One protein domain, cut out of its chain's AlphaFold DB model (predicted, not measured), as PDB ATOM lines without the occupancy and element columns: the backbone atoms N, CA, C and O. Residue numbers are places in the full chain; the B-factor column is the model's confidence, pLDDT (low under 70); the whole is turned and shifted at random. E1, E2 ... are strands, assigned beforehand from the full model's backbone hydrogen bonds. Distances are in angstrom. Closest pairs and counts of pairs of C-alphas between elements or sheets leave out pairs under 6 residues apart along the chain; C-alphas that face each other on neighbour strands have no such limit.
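What this domain is: This is residues 197 to 223 and 263 to 337 of the 337 residues of an uncharacterized protein of Candidatus Bathyarchaeota archaeon (UniProt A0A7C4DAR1). Two strongly twisted sheets lie partly face to face as a sandwich, with their strands crossed at 90 degrees: E3, E2, E1, E6 and E7 make the larger sheet, and E4, E5 and E8 the smaller. The long strands E2 and E3 run out towards one end of the longest axis, and the hairpin of E4 and E5 towards the other. The printed part has 102 residues, with no named helix and eight named strands, E1 to E8 in chain order, and its class is all strand. The larger sheet is mixed, in the order E3, E2, E1, E6, E7; the smaller is antiparallel, in the order E4, E5, E8. The whole is elongated, spanning 53 by 31 by 25 A, and only just compact, close to loose, with a radius of gyration of the C-alphas of 15.3 A.

How they stand to each other: E1, residues 197 to 204, and E2, residues 207 to 218, form a hairpin with a tight link; N 200 and O 211 are 2.9 A apart, within hydrogen-bond range. E3, residues 264 to 274, is an edge strand antiparallel to E2, with N 212 and O 271 at 2.8 A. After one residue comes E4, residues 276 to 283, in the other sheet; E3 and E4 meet only through their link. E4 and E5, residues 289 to 296, form a hairpin, with N 280 and O 292 at 2.8 A. E6, residues 306 to 312, is parallel to E1 at 16 degrees, with N 201 and O 309 at 2.9 A. E6 and E7, residues 315 to 322, form a hairpin, with N 308 and O 320 at 2.9 A; E7 bends by 54 degrees at residue 319. E8, residues 330 to 336, is antiparallel to E5, with N 293 and O 333 at 2.8 A. Between the sheets, the closest C-alphas of E7 and E8, those of Gly 320 and Ile 335, are 5.2 A apart. E6 and E8 are near each other, while E3 and E8 are apart.

Where its parts are: E1 begins with C-alpha 197 at (21.629, 12.333, -16.312) and measures 22.7 A. E2 is 35.1 A and E3 30.7 A from first to last C-alpha. E4 and E5 each measure 23.2 A, E6 19.3 A and E7 19.4 A. E8 measures 19.7 A and ends with C-alpha 336 at (37.956, 15.018, -28.073).

The domain as a whole: The two C-alphas farthest apart, those of Lys 222 and Asn 285, are 54.3 A apart. Residues 224 to 262 are not printed, and C-alphas 223 and 263 are 8.1 A apart across this cut. Of the links that are printed whole, none is long. Mean pLDDT of the printed part is 87.9, and residue 337, the chain's last, is the one printed residue under 70.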
ATOM      1  N   THR A 197      21.781  11.160 -15.452       91.00
ATOM      2  CA  THR A 197      21.629  12.333 -16.312       91.00
ATOM      3  C   THR A 197      22.477  12.226 -17.572       91.00
ATOM      4  O   THR A 197      23.661  11.886 -17.534       91.00
ATOM      5  N   PHE A 198      21.856  12.574 -18.690       94.62
ATOM      6  CA  PHE A 198      22.467  12.763 -19.994       94.62
ATOM      7  C   PHE A 198      22.098  14.156 -20.490       94.62
ATOM      8  O   PHE A 198      21.014  14.663 -20.212       94.62
ATOM      9  N   TYR A 199      22.993  14.779 -21.234       94.44
ATOM     10  CA  TYR A 199      22.830  16.151 -21.682       94.44
ATOM     11  C   TYR A 199      22.996  16.223 -23.187       94.44
ATOM     12  O   TYR A 199      23.953  15.680 -23.732       94.44
ATOM     13  N   HIS A 200      22.095  16.922 -23.864       95.06
ATOM     14  CA  HIS A 200      22.306  17.340 -25.244       95.06
ATOM     15  C   HIS A 200      22.447  18.857 -25.263       95.06
ATOM     16  O   HIS A 200      21.507  19.566 -24.910       95.06
ATOM     17  N   LEU A 201      23.616  19.348 -25.662       94.38
ATOM     18  CA  LEU A 201      23.849  20.769 -25.883       94.38
ATOM     19  C   LEU A 201      23.706  21.066 -27.371       94.38
ATOM     20  O   LEU A 201      24.444  20.508 -28.180       94.38
ATOM     21  N   TYR A 202      22.777  21.946 -27.718       94.38
ATOM     22  CA  TYR A 202      22.577  22.453 -29.069       94.38
ATOM     23  C   TYR A 202      23.068  23.892 -29.139       94.38
ATOM     24  O   TYR A 202      22.616  24.740 -28.372       94.38
ATOM     25  N   ILE A 203      23.987  24.151 -30.061       93.12
ATOM     26  CA  ILE A 203      24.577  25.462 -30.319       93.12
ATOM     27  C   ILE A 203      24.145  25.887 -31.722       93.12
ATOM     28  O   ILE A 203      24.503  25.228 -32.699       93.12
ATOM     29  N   THR A 204      23.370  26.964 -31.817       89.44
ATOM     30  CA  THR A 204      22.913  27.544 -33.090       89.44
ATOM     31  C   THR A 204      23.224  29.024 -33.084       89.44
ATOM     32  O   THR A 204      22.580  29.735 -32.329       89.44
ATOM     33  N   ASP A 205      24.192  29.469 -33.885       83.25
ATOM     34  CA  ASP A 205      24.693  30.853 -33.950       83.25
ATOM     35  C   ASP A 205      24.811  31.536 -32.566       83.25
ATOM     36  O   ASP A 205      25.839  31.369 -31.906       83.25
ATOM     37  N   ASP A 206      23.761  32.208 -32.080       81.88
ATOM     38  CA  ASP A 206      23.732  32.917 -30.787       81.88
ATOM     39  C   ASP A 206      22.943  32.211 -29.661       81.88
ATOM     40  O   ASP A 206      22.870  32.701 -28.532       81.88
ATOM     41  N   ILE A 207      22.340  31.053 -29.933       88.81
ATOM     42  CA  ILE A 207      21.450  30.327 -29.018       88.81
ATOM     43  C   ILE A 207      22.096  29.018 -28.570       88.81
ATOM     44  O   ILE A 207      22.473  28.166 -29.377       88.81
ATOM     45  N   TRP A 208      22.164  28.836 -27.254       92.06
ATOM     46  CA  TRP A 208      22.708  27.646 -26.615       92.06
ATOM     47  C   TRP A 208      21.633  27.001 -25.739       92.06
ATOM     48  O   TRP A 208      21.225  27.543 -24.712       92.06
ATOM     49  N   VAL A 209      21.176  25.822 -26.149       91.62
ATOM     50  CA  VAL A 209      20.112  25.081 -25.466       91.62
ATOM     51  C   VAL A 209      20.677  23.795 -24.893       91.62
ATOM     52  O   VAL A 209      21.167  22.941 -25.628       91.62
ATOM     53  N   LEU A 210      20.538  23.616 -23.584       92.25
ATOM     54  CA  LEU A 210      20.856  22.378 -22.889       92.25
ATOM     55  C   LEU A 210      19.569  21.594 -22.610       92.25
ATOM     56  O   LEU A 210      18.728  22.007 -21.809       92.25
ATOM     57  N   ILE A 211      19.415  20.439 -23.251       92.81
ATOM     58  CA  ILE A 211      18.341  19.488 -22.956       92.81
ATOM     59  C   ILE A 211      18.878  18.441 -21.985       92.81
ATOM     60  O   ILE A 211      19.846  17.740 -22.280       92.81
ATOM     61  N   VAL A 212      18.227  18.334 -20.832       91.44
ATOM     62  CA  VAL A 212      18.522  17.336 -19.808       91.44
ATOM     63  C   VAL A 212      17.627  16.128 -20.036       91.44
ATOM     64  O   VAL A 212      16.398  16.240 -20.050       91.44
ATOM     65  N   TRP A 213      18.255  14.976 -20.183       93.12
ATOM     66  CA  TRP A 213      17.632  13.672 -20.305       93.12
ATOM     67  C   TRP A 213      17.964  12.828 -19.082       93.12
ATOM     68  O   TRP A 213      19.084  12.877 -18.573       93.12
ATOM     69  N   CYS A 214      17.018  12.009 -18.641       91.44
ATOM     70  CA  CYS A 214      17.247  11.044 -17.576       91.44
ATOM     71  C   CYS A 214      16.986   9.624 -18.073       91.44
ATOM     72  O   CYS A 214      15.937   9.348 -18.654       91.44
ATOM     73  N   GLU A 215      17.941   8.723 -17.829       91.81
ATOM     74  CA  GLU A 215      17.731   7.282 -17.981       91.81
ATOM     75  C   GLU A 215      17.013   6.766 -16.738       91.81
ATOM     76  O   GLU A 215      17.518   6.865 -15.615       91.81
ATOM     77  N   ILE A 216      15.834   6.199 -16.960       90.31
ATOM     78  CA  ILE A 216      15.000   5.572 -15.945       90.31
ATOM     79  C   ILE A 216      14.990   4.071 -16.191       90.31
ATOM     80  O   ILE A 216      14.852   3.621 -17.328       90.31
ATOM     81  N   VAL A 217      15.118   3.301 -15.113       89.31
ATOM     82  CA  VAL A 217      15.153   1.839 -15.152       89.31
ATOM     83  C   VAL A 217      13.945   1.289 -14.404       89.31
ATOM     84  O   VAL A 217      13.836   1.460 -13.192       89.31
ATOM     85  N   ASN A 218      13.063   0.585 -15.113       89.50
ATOM     86  CA  ASN A 218      12.047  -0.243 -14.477       89.50
ATOM     87  C   ASN A 218      12.631  -1.641 -14.257       89.50
ATOM     88  O   ASN A 218      12.574  -2.492 -15.142       89.50
ATOM     89  N   ALA A 219      13.195  -1.879 -13.073       83.75
ATOM     90  CA  ALA A 219      13.721  -3.195 -12.698       83.75
ATOM     91  C   ALA A 219      12.633  -4.163 -12.191       83.75
ATOM     92  O   ALA A 219      12.943  -5.265 -11.755       83.75
ATOM     93  N   THR A 220      11.356  -3.768 -12.230       81.81
ATOM     94  CA  THR A 220      10.253  -4.598 -11.737       81.81
ATOM     95  C   THR A 220       9.717  -5.519 -12.839       81.81
ATOM     96  O   THR A 220       9.789  -5.177 -14.024       81.81
ATOM     97  N   PRO A 221       9.112  -6.671 -12.488       79.81
ATOM     98  CA  PRO A 221       8.513  -7.588 -13.460       79.81
ATOM     99  C   PRO A 221       7.166  -7.095 -14.025       79.81
ATOM    100  O   PRO A 221       6.497  -7.835 -14.751       79.81
ATOM    101  N   LYS A 222       6.739  -5.869 -13.695       84.75
ATOM    102  CA  LYS A 222       5.485  -5.259 -14.152       84.75
ATOM    103  C   LYS A 222       5.763  -3.985 -14.935       84.75
ATOM    104  O   LYS A 222       6.657  -3.217 -14.593       84.75
ATOM    105  N   ASP A 223       4.968  -3.752 -15.970       90.50
ATOM    106  CA  ASP A 223       5.014  -2.487 -16.695       90.50
ATOM    107  C   ASP A 223       4.544  -1.360 -15.775       90.50
ATOM    108  O   ASP A 223       3.550  -1.501 -15.056       90.50
ATOM    109  N   LEU A 263      11.327  -4.584 -16.826       88.00
ATOM    110  CA  LEU A 263      12.731  -4.946 -17.060       88.00
ATOM    111  C   LEU A 263      13.402  -4.132 -18.185       88.00
ATOM    112  O   LEU A 263      14.254  -4.643 -18.912       88.00
ATOM    113  N   SER A 264      13.008  -2.870 -18.349       90.69
ATOM    114  CA  SER A 264      13.465  -2.017 -19.445       90.69
ATOM    115  C   SER A 264      14.032  -0.693 -18.947       90.69
ATOM    116  O   SER A 264      13.946  -0.346 -17.763       90.69
ATOM    117  N   ARG A 265      14.649   0.041 -19.874       91.38
ATOM    118  CA  ARG A 265      15.173   1.382 -19.638       91.38
ATOM    119  C   ARG A 265      14.625   2.333 -20.676       91.38
ATOM    120  O   ARG A 265      14.519   1.972 -21.846       91.38
ATOM    121  N   VAL A 266      14.319   3.545 -20.245       91.56
ATOM    122  CA  VAL A 266      13.834   4.611 -21.118       91.56
ATOM    123  C   VAL A 266      14.608   5.889 -20.848       91.56
ATOM    124  O   VAL A 266      14.993   6.165 -19.713       91.56
ATOM    125  N   LEU A 267      14.833   6.666 -21.903       91.06
ATOM    126  CA  LEU A 267      15.432   7.988 -21.819       91.06
ATOM    127  C   LEU A 267      14.313   9.026 -21.935       91.06
ATOM    128  O   LEU A 267      13.590   9.037 -22.929       91.06
ATOM    129  N   ILE A 268      14.154   9.875 -20.918       90.00
ATOM    130  CA  ILE A 268      13.052  10.845 -20.842       90.00
ATOM    131  C   ILE A 268      13.614  12.263 -20.734       90.00
ATOM    132  O   ILE A 268      14.515  12.484 -19.920       90.00
ATOM    133  N   PRO A 269      13.109  13.234 -21.516       88.88
ATOM    134  CA  PRO A 269      13.534  14.616 -21.385       88.88
ATOM    135  C   PRO A 269      12.897  15.216 -20.127       88.88
ATOM    136  O   PRO A 269      11.679  15.183 -19.960       88.88
ATOM    137  N   VAL A 270      13.717  15.767 -19.233       87.00
ATOM    138  CA  VAL A 270      13.252  16.299 -17.938       87.00
ATOM    139  C   VAL A 270      13.303  17.816 -17.856       87.00
ATOM    140  O   VAL A 270      12.593  18.419 -17.053       87.00
ATOM    141  N   SER A 271      14.156  18.473 -18.642       86.50
ATOM    142  CA  SER A 271      14.256  19.935 -18.669       86.50
ATOM    143  C   SER A 271      14.901  20.418 -19.962       86.50
ATOM    144  O   SER A 271      15.832  19.799 -20.470       86.50
ATOM    145  N   LYS A 272      14.430  21.560 -20.460       89.75
ATOM    146  CA  LYS A 272      15.099  22.368 -21.480       89.75
ATOM    147  C   LYS A 272      15.566  23.647 -20.799       89.75
ATOM    148  O   LYS A 272      14.747  24.324 -20.182       89.75
ATOM    149  N   LEU A 273      16.858  23.926 -20.867       87.75
ATOM    150  CA  LEU A 273      17.492  25.046 -20.186       87.75
ATOM    151  C   LEU A 273      18.228  25.898 -21.212       87.75
ATOM    152  O   LEU A 273      18.991  25.364 -22.018       87.75
ATOM    153  N   ASP A 274      18.037  27.207 -21.143       83.62
ATOM    154  CA  ASP A 274      18.899  28.138 -21.862       83.62
ATOM    155  C   ASP A 274      20.191  28.295 -21.056       83.62
ATOM    156  O   ASP A 274      20.173  28.480 -19.834       83.62
ATOM    157  N   VAL A 275      21.325  28.141 -21.731       87.25
ATOM    158  CA  VAL A 275      22.656  28.299 -21.137       87.25
ATOM    159  C   VAL A 275      23.439  29.312 -21.958       87.25
ATOM    160  O   VAL A 275      23.094  29.588 -23.098       87.25
ATOM    161  N   LYS A 276      24.508  29.869 -21.395       88.19
ATOM    162  CA  LYS A 276      25.491  30.632 -22.172       88.19
ATOM    163  C   LYS A 276      26.813  29.912 -22.148       88.19
ATOM    164  O   LYS A 276      27.143  29.261 -21.154       88.19
ATOM    165  N   GLY A 277      27.577  30.058 -23.216       88.88
ATOM    166  CA  GLY A 277      28.885  29.455 -23.266       88.88
ATOM    167  C   GLY A 277      29.794  30.034 -24.323       88.88
ATOM    168  O   GLY A 277      29.397  30.842 -25.156       88.88
ATOM    169  N   GLU A 278      31.037  29.583 -24.253       90.69
ATOM    170  CA  GLU A 278      32.088  29.910 -25.200       90.69
ATOM    171  C   GLU A 278      32.745  28.621 -25.682       90.69
ATOM    172  O   GLU A 278      32.963  27.685 -24.904       90.69
ATOM    173  N   LEU A 279      33.078  28.584 -26.970       90.00
ATOM    174  CA  LEU A 279      33.811  27.493 -27.596       90.00
ATOM    175  C   LEU A 279      35.241  27.956 -27.875       90.00
ATOM    176  O   LEU A 279      35.451  28.953 -28.559       90.00
ATOM    177  N   GLN A 280      36.218  27.209 -27.369       89.12
ATOM    178  CA  GLN A 280      37.643  27.476 -27.539       89.12
ATOM    179  C   GLN A 280      38.328  26.250 -28.150       89.12
ATOM    180  O   GLN A 280      38.203  25.137 -27.640       89.12
ATOM    181  N   LEU A 281      39.063  26.448 -29.246       85.94
ATOM    182  CA  LEU A 281      39.952  25.421 -29.788       85.94
ATOM    183  C   LEU A 281      41.204  25.347 -28.904       85.94
ATOM    184  O   LEU A 281      41.836  26.370 -28.643       85.94
ATOM    185  N   GLN A 282      41.569  24.150 -28.462       84.12
ATOM    186  CA  GLN A 282      42.819  23.890 -27.761       84.12
ATOM    187  C   GLN A 282      43.698  22.969 -28.598       84.12
ATOM    188  O   GLN A 282      43.214  22.051 -29.256       84.12
ATOM    189  N   ILE A 283      45.000  23.234 -28.578       81.75
ATOM    190  CA  ILE A 283      46.017  22.383 -29.189       81.75
ATOM    191  C   ILE A 283      46.973  22.019 -28.064       81.75
ATOM    192  O   ILE A 283      47.518  22.911 -27.412       81.75
ATOM    193  N   ASP A 284      47.120  20.728 -27.790       80.25
ATOM    194  CA  ASP A 284      48.054  20.272 -26.768       80.25
ATOM    195  C   ASP A 284      49.509  20.305 -27.267       80.25
ATOM    196  O   ASP A 284      49.795  20.521 -28.447       80.25
ATOM    197  N   ASN A 285      50.458  20.061 -26.357       81.44
ATOM    198  CA  ASN A 285      51.890  20.054 -26.675       81.44
ATOM    199  C   ASN A 285      52.289  18.961 -27.689       81.44
ATOM    200  O   ASN A 285      53.401  18.997 -28.209       81.44
ATOM    201  N   SER A 286      51.408  17.990 -27.961       82.06
ATOM    202  CA  SER A 286      51.598  16.952 -28.982       82.06
ATOM    203  C   SER A 286      51.001  17.333 -30.344       82.06
ATOM    204  O   SER A 286      51.085  16.555 -31.293       82.06
ATOM    205  N   GLY A 287      50.415  18.531 -30.461       79.81
ATOM    206  CA  GLY A 287      49.736  19.006 -31.664       79.81
ATOM    207  C   GLY A 287      48.315  18.462 -31.825       79.81
ATOM    208  O   GLY A 287      47.689  18.692 -32.861       79.81
ATOM    209  N   LYS A 288      47.781  17.746 -30.828       81.88
ATOM    210  CA  LYS A 288      46.424  17.205 -30.878       81.88
ATOM    211  C   LYS A 288      45.419  18.306 -30.562       81.88
ATOM    212  O   LYS A 288      45.545  19.014 -29.565       81.88
ATOM    213  N   MET A 289      44.410  18.429 -31.417       81.94
ATOM    214  CA  MET A 289      43.340  19.406 -31.248       81.94
ATOM    215  C   MET A 289      42.226  18.840 -30.360       81.94
ATOM    216  O   MET A 289      41.780  17.708 -30.559       81.94
ATOM    217  N   SER A 290      41.746  19.637 -29.413       85.00
ATOM    218  CA  SER A 290      40.512  19.396 -28.667       85.00
ATOM    219  C   SER A 290      39.653  20.658 -28.651       85.00
ATOM    220  O   SER A 290      40.125  21.771 -28.896       85.00
ATOM    221  N   ILE A 291      38.353  20.489 -28.419       88.88
ATOM    222  CA  ILE A 291      37.432  21.615 -28.274       88.88
ATOM    223  C   ILE A 291      37.053  21.714 -26.806       88.88
ATOM    224  O   ILE A 291      36.476  20.787 -26.239       88.88
ATOM    225  N   LYS A 292      37.341  22.862 -26.201       91.56
ATOM    226  CA  LYS A 292      36.898  23.196 -24.856       91.56
ATOM    227  C   LYS A 292      35.649  24.060 -24.938       91.56
ATOM    228  O   LYS A 292      35.637  25.093 -25.600       91.56
ATOM    229  N   ILE A 293      34.598  23.640 -24.248       92.31
ATOM    230  CA  ILE A 293      33.333  24.362 -24.165       92.31
ATOM    231  C   ILE A 293      33.118  24.789 -22.725       92.31
ATOM    232  O   ILE A 293      32.982  23.947 -21.843       92.31
ATOM    233  N   ASN A 294      33.069  26.091 -22.483       92.12
ATOM    234  CA  ASN A 294      32.718  26.626 -21.175       92.12
ATOM    235  C   ASN A 294      31.229  26.943 -21.171       92.12
ATOM    236  O   ASN A 294      30.784  27.692 -22.032       92.12
ATOM    237  N   ILE A 295      30.470  26.399 -20.222       91.38
ATOM    238  CA  ILE A 295      29.062  26.745 -20.023       91.38
ATOM    239  C   ILE A 295      28.853  27.398 -18.661       91.38
ATOM    240  O   ILE A 295      29.470  27.004 -17.670       91.38
ATOM    241  N   THR A 296      27.950  28.372 -18.612       89.56
ATOM    242  CA  THR A 296      27.477  29.014 -17.384       89.56
ATOM    243  C   THR A 296      26.038  28.594 -17.126       89.56
ATOM    244  O   THR A 296      25.166  28.731 -17.986       89.56
ATOM    245  N   ASN A 297      25.784  28.064 -15.932       83.69
ATOM    246  CA  ASN A 297      24.473  27.592 -15.519       83.69
ATOM    247  C   ASN A 297      23.586  28.755 -15.046       83.69
ATOM    248  O   ASN A 297      23.477  29.033 -13.849       83.69
ATOM    249  N   GLU A 298      22.915  29.403 -15.994       82.94
ATOM    250  CA  GLU A 298      21.942  30.474 -15.733       82.94
ATOM    251  C   GLU A 298      20.533  29.940 -15.394       82.94
ATOM    252  O   GLU A 298      19.637  30.711 -15.064       82.94
ATOM    253  N   SER A 299      20.332  28.616 -15.390       74.81
ATOM    254  CA  SER A 299      19.006  27.993 -15.229       74.81
ATOM    255  C   SER A 299      18.366  28.152 -13.847       74.81
ATOM    256  O   SER A 299      17.199  27.814 -13.645       74.81
ATOM    257  N   GLY A 300      19.144  28.577 -12.850       75.19
ATOM    258  CA  GLY A 300      18.699  28.649 -11.463       75.19
ATOM    259  C   GLY A 300      18.606  27.296 -10.738       75.19
ATOM    260  O   GLY A 300      18.300  27.294  -9.545       75.19
ATOM    261  N   LYS A 301      18.897  26.175 -11.414       76.44
ATOM    262  CA  LYS A 301      18.913  24.810 -10.858       76.44
ATOM    263  C   LYS A 301      20.343  24.297 -10.683       76.44
ATOM    264  O   LYS A 301      21.285  24.897 -11.185       76.44
ATOM    265  N   VAL A 302      20.515  23.188  -9.974       82.81
ATOM    266  CA  VAL A 302      21.783  22.440  -9.929       82.81
ATOM    267  C   VAL A 302      21.828  21.463 -11.109       82.81
ATOM    268  O   VAL A 302      20.805  20.868 -11.444       82.81
ATOM    269  N   LEU A 303      22.997  21.297 -11.731       85.38
ATOM    270  CA  LEU A 303      23.231  20.322 -12.800       85.38
ATOM    271  C   LEU A 303      24.106  19.184 -12.272       85.38
ATOM    272  O   LEU A 303      25.194  19.417 -11.745       85.38
ATOM    273  N   LEU A 304      23.615  17.952 -12.394       88.75
ATOM    274  CA  LEU A 304      24.315  16.754 -11.931       88.75
ATOM    275  C   LEU A 304      25.380  16.298 -12.939       88.75
ATOM    276  O   LEU A 304      25.241  16.575 -14.132       88.75
ATOM    277  N   PRO A 305      26.419  15.566 -12.508       90.00
ATOM    278  CA  PRO A 305      27.384  14.993 -13.434       90.00
ATOM    279  C   PRO A 305      26.720  14.064 -14.454       90.00
ATOM    280  O   PRO A 305      25.831  13.285 -14.113       90.00
ATOM    281  N   GLY A 306      27.158  14.100 -15.707       91.69
ATOM    282  CA  GLY A 306      26.584  13.237 -16.736       91.69
ATOM    283  C   GLY A 306      27.292  13.331 -18.074       91.69
ATOM    284  O   GLY A 306      28.093  14.229 -18.315       91.69
ATOM    285  N   LYS A 307      26.981  12.401 -18.977       94.50
ATOM    286  CA  LYS A 307      27.504  12.459 -20.347       94.50
ATOM    287  C   LYS A 307      26.823  13.584 -21.107       94.50
ATOM    288  O   LYS A 307      25.607  13.735 -21.002       94.50
ATOM    289  N   ILE A 308      27.590  14.328 -21.894       94.69
ATOM    290  CA  ILE A 308      27.066  15.396 -22.741       94.69
ATOM    291  C   ILE A 308      27.403  15.148 -24.207       94.69
ATOM    292  O   ILE A 308      28.551  14.893 -24.557       94.69
ATOM    293  N   THR A 309      26.394  15.233 -25.063       95.12
ATOM    294  CA  THR A 309      26.524  15.224 -26.520       95.12
ATOM    295  C   THR A 309      26.334  16.643 -27.023       95.12
ATOM    296  O   THR A 309      25.344  17.291 -26.679       95.12
ATOM    297  N   VAL A 310      27.273  17.133 -27.826       94.56
ATOM    298  CA  VAL A 310      27.252  18.515 -28.306       94.56
ATOM    299  C   VAL A 310      27.008  18.557 -29.803       94.56
ATOM    300  O   VAL A 310      27.706  17.912 -30.585       94.56
ATOM    301  N   TRP A 311      26.028  19.363 -30.185       94.50
ATOM    302  CA  TRP A 311      25.603  19.620 -31.548       94.50
ATOM    303  C   TRP A 311      25.833  21.095 -31.866       94.50
ATOM    304  O   TRP A 311      25.480  21.961 -31.066       94.50
ATOM    305  N   LYS A 312      26.402  21.389 -33.034       92.25
ATOM    306  CA  LYS A 312      26.547  22.752 -33.550       92.25
ATOM    307  C   LYS A 312      25.975  22.826 -34.958       92.25
ATOM    308  O   LYS A 312      26.461  22.108 -35.829       92.25
ATOM    309  N   ASN A 313      24.979  23.685 -35.178       90.94
ATOM    310  CA  ASN A 313      24.291  23.852 -36.468       90.94
ATOM    311  C   ASN A 313      23.926  22.484 -37.094       90.94
ATOM    312  O   ASN A 313      24.356  22.157 -38.201       90.94
ATOM    313  N   ASP A 314      23.233  21.648 -36.310       86.88
ATOM    314  CA  ASP A 314      22.807  20.271 -36.630       86.88
ATOM    315  C   ASP A 314      23.920  19.251 -36.932       86.88
ATOM    316  O   ASP A 314      23.652  18.123 -37.348       86.88
ATOM    317  N   ARG A 315      25.185  19.592 -36.668       91.12
ATOM    318  CA  ARG A 315      26.318  18.665 -36.779       91.12
ATOM    319  C   ARG A 315      26.784  18.214 -35.405       91.12
ATOM    320  O   ARG A 315      26.980  19.034 -34.509       91.12
ATOM    321  N   LEU A 316      27.004  16.909 -35.253       92.69
ATOM    322  CA  LEU A 316      27.624  16.355 -34.054       92.69
ATOM    323  C   LEU A 316      29.060  16.880 -33.948       92.69
ATOM    324  O   LEU A 316      29.893  16.594 -34.806       92.69
ATOM    325  N   LEU A 317      29.334  17.641 -32.892       91.56
ATOM    326  CA  LEU A 317      30.668  18.140 -32.574       91.56
ATOM    327  C   LEU A 317      31.457  17.117 -31.747       91.56
ATOM    328  O   LEU A 317      32.670  17.021 -31.884       91.56
ATOM    329  N   GLY A 318      30.759  16.351 -30.902       91.69
ATOM    330  CA  GLY A 318      31.323  15.221 -30.172       91.69
ATOM    331  C   GLY A 318      30.628  14.954 -28.839       91.69
ATOM    332  O   GLY A 318      29.513  15.417 -28.584       91.69
ATOM    333  N   VAL A 319      31.295  14.168 -27.994       93.19
ATOM    334  CA  VAL A 319      30.804  13.748 -26.676       93.19
ATOM    335  C   VAL A 319      31.851  14.077 -25.617       93.19
ATOM    336  O   VAL A 319      33.047  13.921 -25.852       93.19
ATOM    337  N   GLY A 320      31.392  14.509 -24.447       92.75
ATOM    338  CA  GLY A 320      32.224  14.766 -23.279       92.75
ATOM    339  C   GLY A 320      31.510  14.406 -21.982       92.75
ATOM    340  O   GLY A 320      30.464  13.744 -21.977       92.75
ATOM    341  N   GLU A 321      32.063  14.878 -20.872       93.00
ATOM    342  CA  GLU A 321      31.456  14.752 -19.549       93.00
ATOM    343  C   GLU A 321      31.178  16.131 -18.964       93.00
ATOM    344  O   GLU A 321      32.037  17.012 -18.952       93.00
ATOM    345  N   LEU A 322      29.954  16.304 -18.474       91.44
ATOM    346  CA  LEU A 322      29.567  17.441 -17.667       91.44
ATOM    347  C   LEU A 322      29.847  17.111 -16.205       91.44
ATOM    348  O   LEU A 322      29.364  16.102 -15.692       91.44
ATOM    349  N   GLN A 323      30.609  17.969 -15.538       89.62
ATOM    350  CA  GLN A 323      30.817  17.890 -14.095       89.62
ATOM    351  C   GLN A 323      29.637  18.514 -13.344       89.62
ATOM    352  O   GLN A 323      28.811  19.215 -13.925       89.62
ATOM    353  N   PHE A 324      29.560  18.272 -12.036       86.25
ATOM    354  CA  PHE A 324      28.556  18.910 -11.188       86.25
ATOM    355  C   PHE A 324      28.658  20.442 -11.271       86.25
ATOM    356  O   PHE A 324      29.739  21.000 -11.081       86.25
ATOM    357  N   ILE A 325      27.529  21.123 -11.488       85.50
ATOM    358  CA  ILE A 325      27.461  22.589 -11.523       85.50
ATOM    359  C   ILE A 325      26.419  23.076 -10.526       85.50
ATOM    360  O   ILE A 325      25.217  22.843 -10.681       85.50
ATOM    361  N   LYS A 326      26.872  23.825  -9.519       83.25
ATOM    362  CA  LYS A 326      25.976  24.559  -8.619       83.25
ATOM    363  C   LYS A 326      25.175  25.628  -9.376       83.25
ATOM    364  O   LYS A 326      25.513  26.009 -10.498       83.25
ATOM    365  N   LYS A 327      24.133  26.161  -8.739       82.75
ATOM    366  CA  LYS A 327      23.364  27.296  -9.269       82.75
ATOM    367  C   LYS A 327      24.295  28.480  -9.583       82.75
ATOM    368  O   LYS A 327      25.058  28.891  -8.713       82.75
ATOM    369  N   GLY A 328      24.240  29.006 -10.811       82.94
ATOM    370  CA  GLY A 328      25.094  30.115 -11.262       82.94
ATOM    371  C   GLY A 328      26.572  29.756 -11.464       82.94
ATOM    372  O   GLY A 328      27.382  30.640 -11.718       82.94
ATOM    373  N   GLY A 329      26.949  28.482 -11.311       86.06
ATOM    374  CA  GLY A 329      28.316  28.020 -11.536       86.06
ATOM    375  C   GLY A 329      28.659  27.880 -13.020       86.06
ATOM    376  O   GLY A 329      27.785  27.907 -13.887       86.06
ATOM    377  N   THR A 330      29.942  27.670 -13.295       89.06
ATOM    378  CA  THR A 330      30.469  27.394 -14.633       89.06
ATOM    379  C   THR A 330      31.090  26.003 -14.689       89.06
ATOM    380  O   THR A 330      31.555  25.483 -13.672       89.06
ATOM    381  N   ALA A 331      31.105  25.391 -15.870       88.38
ATOM    382  CA  ALA A 331      31.873  24.178 -16.126       88.38
ATOM    383  C   ALA A 331      32.536  24.225 -17.492       88.38
ATOM    384  O   ALA A 331      31.994  24.786 -18.444       88.38
ATOM    385  N   SER A 332      33.691  23.576 -17.578       90.06
ATOM    386  CA  SER A 332      34.371  23.303 -18.834       90.06
ATOM    387  C   SER A 332      34.131  21.856 -19.239       90.06
ATOM    388  O   SER A 332      34.344  20.941 -18.447       90.06
ATOM    389  N   ILE A 333      33.727  21.659 -20.484       91.19
ATOM    390  CA  ILE A 333      33.570  20.361 -21.125       91.19
ATOM    391  C   ILE A 333      34.681  20.252 -22.158       91.19
ATOM    392  O   ILE A 333      34.827  21.130 -23.009       91.19
ATOM    393  N   GLU A 334      35.457  19.181 -22.095       89.94
ATOM    394  CA  GLU A 334      36.420  18.864 -23.141       89.94
ATOM    395  C   GLU A 334      35.804  17.847 -24.102       89.94
ATOM    396  O   GLU A 334      35.338  16.782 -23.693       89.94
ATOM    397  N   ILE A 335      35.800  18.188 -25.387       86.94
ATOM    398  CA  ILE A 335      35.402  17.302 -26.470       86.94
ATOM    399  C   ILE A 335      36.666  16.901 -27.210       86.94
ATOM    400  O   ILE A 335      37.384  17.738 -27.767       86.94
ATOM    401  N   ARG A 336      36.924  15.597 -27.221       71.25
ATOM    402  CA  ARG A 336      37.956  15.018 -28.073       71.25
ATOM    403  C   ARG A 336      37.353  14.840 -29.462       71.25
ATOM    404  O   ARG A 336      36.361  14.123 -29.593       71.25
ATOM    405  N   ALA A 337      37.921  15.556 -30.431       57.22
ATOM    406  CA  ALA A 337      37.630  15.386 -31.850       57.22
ATOM    407  C   ALA A 337      38.183  14.052 -32.366       57.22
ATOM    408  O   ALA A 337      39.230  13.600 -31.831       57.22
TER     409      ALA A 337